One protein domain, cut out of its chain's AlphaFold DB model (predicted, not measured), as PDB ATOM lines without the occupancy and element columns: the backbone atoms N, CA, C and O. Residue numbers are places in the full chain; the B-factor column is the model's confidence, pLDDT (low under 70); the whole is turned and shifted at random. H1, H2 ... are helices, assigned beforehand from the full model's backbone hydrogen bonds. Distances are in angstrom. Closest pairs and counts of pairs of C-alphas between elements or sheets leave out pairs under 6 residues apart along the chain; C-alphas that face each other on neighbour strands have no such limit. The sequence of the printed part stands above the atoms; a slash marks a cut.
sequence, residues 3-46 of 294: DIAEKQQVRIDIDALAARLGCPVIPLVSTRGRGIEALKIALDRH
ATOM      1  N   ASP A   3      25.902  43.374 -18.761       75.88
ATOM      2  CA  ASP A   3      25.311  42.314 -17.952       75.88
ATOM      3  C   ASP A   3      23.789  42.199 -18.117       75.88
ATOM      4  O   ASP A   3      23.249  41.094 -18.126       75.88
ATOM      5  N   ILE A   4      23.086  43.324 -18.269       75.19
ATOM      6  CA  ILE A   4      21.645  43.331 -18.559       75.19
ATOM      7  C   ILE A   4      21.394  42.985 -20.028       75.19
ATOM      8  O   ILE A   4      20.520  42.168 -20.313       75.19
ATOM      9  N   ALA A   5      22.189  43.545 -20.947       74.88
ATOM     10  CA  ALA A   5      22.085  43.244 -22.374       74.88
ATOM     11  C   ALA A   5      22.269  41.738 -22.654       74.88
ATOM     12  O   ALA A   5      21.441  41.135 -23.330       74.88
ATOM     13  N   GLU A   6      23.270  41.096 -22.041       73.50
ATOM     14  CA  GLU A   6      23.503  39.647 -22.133       73.50
ATOM     15  C   GLU A   6      22.322  38.832 -21.584       73.50
ATOM     16  O   GLU A   6      21.884  37.865 -22.216       73.50
ATOM     17  N   LYS A   7      21.754  39.236 -20.437       72.81
ATOM     18  CA  LYS A   7      20.546  38.602 -19.877       72.81
ATOM     19  C   LYS A   7      19.347  38.710 -20.820       72.81
ATOM     20  O   LYS A   7      18.536  37.791 -20.865       72.81
ATOM     21  N   GLN A   8      19.253  39.799 -21.576       71.00
ATOM     22  CA  GLN A   8      18.218  40.032 -22.584       71.00
ATOM     23  C   GLN A   8      18.578  39.465 -23.969       71.00
ATOM     24  O   GLN A   8      17.854  39.714 -24.925       71.00
ATOM     25  N   GLN A   9      19.672  38.700 -24.089       72.88
ATOM     26  CA  GLN A   9      20.173  38.147 -25.358       72.88
ATOM     27  C   GLN A   9      20.497  39.211 -26.424       72.88
ATOM     28  O   GLN A   9      20.605  38.900 -27.610       72.88
ATOM     29  N   VAL A  10      20.720  40.461 -26.012       79.69
ATOM     30  CA  VAL A  10      21.141  41.548 -26.895       79.69
ATOM     31  C   VAL A  10      22.658  41.501 -27.039       79.69
ATOM     32  O   VAL A  10      23.398  41.670 -26.068       79.69
ATOM     33  N   ARG A  11      23.130  41.277 -28.268       81.06
ATOM     34  CA  ARG A  11      24.548  41.387 -28.628       81.06
ATOM     35  C   ARG A  11      24.769  42.668 -29.415       81.06
ATOM     36  O   ARG A  11      24.070  42.899 -30.397       81.06
ATOM     37  N   ILE A  12      25.744  43.453 -28.967       87.44
ATOM     38  CA  ILE A  12      26.152  44.711 -29.592       87.44
ATOM     39  C   ILE A  12      27.535  44.499 -30.200       87.44
ATOM     40  O   ILE A  12      28.467  44.106 -29.495       87.44
ATOM     41  N   ASP A  13      27.658  44.761 -31.493       89.56
ATOM     42  CA  ASP A  13      28.929  44.835 -32.198       89.56
ATOM     43  C   ASP A  13      29.595  46.184 -31.893       89.56
ATOM     44  O   ASP A  13      29.180  47.250 -32.354       89.56
ATOM     45  N   ILE A  14      30.612  46.124 -31.038       90.62
ATOM     46  CA  ILE A  14      31.306  47.294 -30.499       90.62
ATOM     47  C   ILE A  14      32.136  47.979 -31.585       90.62
ATOM     48  O   ILE A  14      32.152  49.208 -31.649       90.62
ATOM     49  N   ASP A  15      32.789  47.202 -32.450       89.38
ATOM     50  CA  ASP A  15      33.660  47.731 -33.499       89.38
ATOM     51  C   ASP A  15      32.821  48.397 -34.595       89.38
ATOM     52  O   ASP A  15      33.120  49.511 -35.033       89.38
ATOM     53  N   ALA A  16      31.704  47.770 -34.976       89.00
ATOM     54  CA  ALA A  16      30.750  48.342 -35.920       89.00
ATOM     55  C   ALA A  16      30.088  49.627 -35.391       89.00
ATOM     56  O   ALA A  16      29.798  50.535 -36.179       89.00
ATOM     57  N   LEU A  17      29.847  49.707 -34.077       91.88
ATOM     58  CA  LEU A  17      29.322  50.903 -33.422       91.88
ATOM     59  C   LEU A  17      30.370  52.018 -33.358       91.88
ATOM     60  O   LEU A  17      30.064  53.155 -33.712       91.88
ATOM     61  N   ALA A  18      31.611  51.694 -32.987       91.31
ATOM     62  CA  ALA A  18      32.715  52.651 -32.963       91.31
ATOM     63  C   ALA A  18      32.981  53.251 -34.353       91.31
ATOM     64  O   ALA A  18      33.129  54.466 -34.486       91.31
ATOM     65  N   ALA A  19      32.959  52.419 -35.400       90.50
ATOM     66  CA  ALA A  19      33.145  52.862 -36.780       90.50
ATOM     67  C   ALA A  19      32.047  53.831 -37.253       90.50
ATOM     68  O   ALA A  19      32.343  54.784 -37.967       90.50
ATOM     69  N   ARG A  20      30.788  53.611 -36.847       90.69
ATOM     70  CA  ARG A  20      29.650  54.468 -37.227       90.69
ATOM     71  C   ARG A  20      29.569  55.761 -36.423       90.69
ATOM     72  O   ARG A  20      29.172  56.781 -36.972       90.69
ATOM     73  N   LEU A  21      29.929  55.725 -35.141       91.25
ATOM     74  CA  LEU A  21      29.942  56.916 -34.285       91.25
ATOM     75  C   LEU A  21      31.192  57.780 -34.490       91.25
ATOM     76  O   LEU A  21      31.182  58.959 -34.145       91.25
ATOM     77  N   GLY A  22      32.271  57.203 -35.029       90.00
ATOM     78  CA  GLY A  22      33.540  57.906 -35.215       90.00
ATOM     79  C   GLY A  22      34.272  58.168 -33.900       90.00
ATOM     80  O   GLY A  22      35.101  59.075 -33.825       90.00
ATOM     81  N   CYS A  23      33.959  57.410 -32.848       91.56
ATOM     82  CA  CYS A  23      34.597  57.525 -31.543       91.56
ATOM     83  C   CYS A  23      34.843  56.143 -30.910       91.56
ATOM     84  O   CYS A  23      34.142  55.180 -31.235       91.56
ATOM     85  N   PRO A  24      35.836  56.012 -30.008       91.44
ATOM     86  CA  PRO A  24      36.092  54.753 -29.316       91.44
ATOM     87  C   PRO A  24      34.906  54.338 -28.437       91.44
ATOM     88  O   PRO A  24      34.456  55.106 -27.586       91.44
ATOM     89  N   VAL A  25      34.446  53.094 -28.587       92.62
ATOM     90  CA  VAL A  25      33.396  52.503 -27.746       92.62
ATOM     91  C   VAL A  25      34.029  51.448 -26.846       92.62
ATOM     92  O   VAL A  25      34.587  50.466 -27.329       92.62
ATOM     93  N   ILE A  26      33.948  51.642 -25.528       91.62
ATOM     94  CA  ILE A  26      34.566  50.739 -24.548       91.62
ATOM     95  C   ILE A  26      33.480  49.978 -23.772       91.62
ATOM     96  O   ILE A  26      32.686  50.600 -23.060       91.62
ATOM     97  N   PRO A  27      33.438  48.635 -23.855       89.00
ATOM     98  CA  PRO A  27      32.488  47.834 -23.096       89.00
ATOM     99  C   PRO A  27      32.817  47.853 -21.598       89.00
ATOM    100  O   PRO A  27      33.928  47.516 -21.190       89.00
ATOM    101  N   LEU A  28      31.830  48.191 -20.761       88.12
ATOM    102  CA  LEU A  28      31.993  48.295 -19.307       88.12
ATOM    103  C   LEU A  28      30.949  47.479 -18.534       88.12
ATOM    104  O   LEU A  28      29.745  47.518 -18.819       88.12
ATOM    105  N   VAL A  29      31.421  46.799 -17.484       82.62
ATOM    106  CA  VAL A  29      30.592  46.166 -16.445       82.62
ATOM    107  C   VAL A  29      31.023  46.720 -15.090       82.62
ATOM    108  O   VAL A  29      31.941  46.199 -14.452       82.62
ATOM    109  N   SER A  30      30.346  47.792 -14.665       72.75
ATOM    110  CA  SER A  30      30.672  48.545 -13.443       72.75
ATOM    111  C   SER A  30      30.672  47.659 -12.192       72.75
ATOM    112  O   SER A  30      31.600  47.711 -11.393       72.75
ATOM    113  N   THR A  31      29.712  46.733 -12.084       75.94
ATOM    114  CA  THR A  31      29.584  45.809 -10.942       75.94
ATOM    115  C   THR A  31      30.765  44.852 -10.769       75.94
ATOM    116  O   THR A  31      30.962  44.321  -9.681       75.94
ATOM    117  N   ARG A  32      31.557  44.616 -11.823       75.38
ATOM    118  CA  ARG A  32      32.708  43.697 -11.813       75.38
ATOM    119  C   ARG A  32      34.039  44.398 -12.095       75.38
ATOM    120  O   ARG A  32      35.038  43.719 -12.301       75.38
ATOM    121  N   GLY A  33      34.048  45.732 -12.189       78.50
ATOM    122  CA  GLY A  33      35.233  46.516 -12.557       78.50
ATOM    123  C   GLY A  33      35.799  46.217 -13.956       78.50
ATOM    124  O   GLY A  33      36.906  46.643 -14.282       78.50
ATOM    125  N   ARG A  34      35.069  45.481 -14.806       82.69
ATOM    126  CA  ARG A  34      35.547  45.049 -16.127       82.69
ATOM    127  C   ARG A  34      35.442  46.203 -17.124       82.69
ATOM    128  O   ARG A  34      34.385  46.823 -17.228       82.69
ATOM    129  N   GLY A  35      36.517  46.446 -17.876       84.25
ATOM    130  CA  GLY A  35      36.588  47.484 -18.915       84.25
ATOM    131  C   GLY A  35      37.209  48.809 -18.458       84.25
ATOM    132  O   GLY A  35      37.472  49.669 -19.292       84.25
ATOM    133  N   ILE A  36      37.508  48.969 -17.163       89.31
ATOM    134  CA  ILE A  36      38.086  50.212 -16.622       89.31
ATOM    135  C   ILE A  36      39.513  50.445 -17.137       89.31
ATOM    136  O   ILE A  36      39.856  51.566 -17.494       89.31
ATOM    137  N   GLU A  37      40.348  49.407 -17.213       89.75
ATOM    138  CA  GLU A  37      41.708  49.542 -17.762       89.75
ATOM    139  C   GLU A  37      41.690  49.925 -19.243       89.75
ATOM    140  O   GLU A  37      42.403  50.838 -19.653       89.75
ATOM    141  N   ALA A  38      40.812  49.296 -20.031       88.81
ATOM    142  CA  ALA A  38      40.621  49.644 -21.436       88.81
ATOM    143  C   ALA A  38      40.147  51.099 -21.600       88.81
ATOM    144  O   ALA A  38      40.626  51.800 -22.487       88.81
ATOM    145  N   LEU A  39      39.264  51.573 -20.712       91.88
ATOM    146  CA  LEU A  39      38.818  52.964 -20.696       91.88
ATOM    147  C   LEU A  39      39.965  53.931 -20.372       91.88
ATOM    148  O   LEU A  39      40.091  54.952 -21.040       91.88
ATOM    149  N   LYS A  40      40.816  53.608 -19.388       91.12
ATOM    150  CA  LYS A  40      41.999  54.424 -19.056       91.12
ATOM    151  C   LYS A  40      42.935  54.553 -20.255       91.12
ATOM    152  O   LYS A  40      43.289  55.660 -20.632       91.12
ATOM    153  N   ILE A  41      43.244  53.433 -20.912       91.38
ATOM    154  CA  ILE A  41      44.084  53.424 -22.118       91.38
ATOM    155  C   ILE A  41      43.448  54.254 -23.242       91.38
ATOM    156  O   ILE A  41      44.151  54.973 -23.949       91.38
ATOM    157  N   ALA A  42      42.128  54.157 -23.423       90.44
ATOM    158  CA  ALA A  42      41.411  54.927 -24.435       90.44
ATOM    159  C   ALA A  42      41.436  56.434 -24.146       90.44
ATOM    160  O   ALA A  42      41.568  57.218 -25.082       90.44
ATOM    161  N   LEU A  43      41.356  56.831 -22.871       91.25
ATOM    162  CA  LEU A  43      41.466  58.223 -22.442       91.25
ATOM    163  C   LEU A  43      42.874  58.776 -22.701       91.25
ATOM    164  O   LEU A  43      43.004  59.839 -23.300       91.25
ATOM    165  N   ASP A  44      43.914  58.024 -22.330       92.50
ATOM    166  CA  ASP A  44      45.317  58.424 -22.519       92.50
ATOM    167  C   ASP A  44      45.694  58.567 -24.002       92.50
ATOM    168  O   ASP A  44      46.572  59.350 -24.364       92.50
ATOM    169  N   ARG A  45      45.042  57.796 -24.881       90.06
ATOM    170  CA  ARG A  45      45.278  57.798 -26.334       90.06
ATOM    171  C   ARG A  45      44.277  58.647 -27.115       90.06
ATOM    172  O   ARG A  45      44.324  58.646 -28.347       90.06
ATOM    173  N   HIS A  46      43.358  59.333 -26.440       88.75
ATOM    174  CA  HIS A  46      42.330  60.109 -27.116       88.75
ATOM    175  C   HIS A  46      42.945  61.326 -27.818       88.75
ATOM    176  O   HIS A  46      43.650  62.120 -27.200       88.75
TER     177      HIS A  46
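Overview. This is residues 3 to 46 of the 294 residues of the protein "Ferrous iron transport protein B" of Klebsiella pneumoniae (UniProt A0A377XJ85). Three short helices, H3 the longest, sit at the corners of a flat, open triangle and touch no other helix; the unnamed stretch 22 to 35 crosses its middle from H2 towards H3. Residues 5 to 11, of which 5 to 7 belong to H1, stick out. The printed part has 44 residues, with H1, H2 and H3 in that order, no named strand, and the class all helix. It is loose, with a radius of gyration of the C-alphas of 11.7 A, and spans 32 by 26 by 9 A.

Arrangement. Look first at H3, residues 36 to 44: it is apart from H2, residues 14 to 21, and from H1, residues 3 to 7. H1 and H2 are also apart. In H1, H2 and H3 every O i to N i+4 pair is within hydrogen-bond range.

Along the chain. Find C-alpha 36 at (38.086, 50.212, -16.622); H3 runs 12.4 A to C-alpha 44. H2 runs 10.4 A from C-alpha 14 at (31.306, 47.294, -30.499). H1 begins at C-alpha 3, (25.311, 42.314, -17.952), and covers 6.3 A.

Size, cuts and confidence. The C-alphas farthest apart, Gln 8 and Asp 44, are 32.8 A apart. The link H2 to H3 is long, H1 to H2 short. The printed part has no cut, and no printed residue is under 70 in pLDDT.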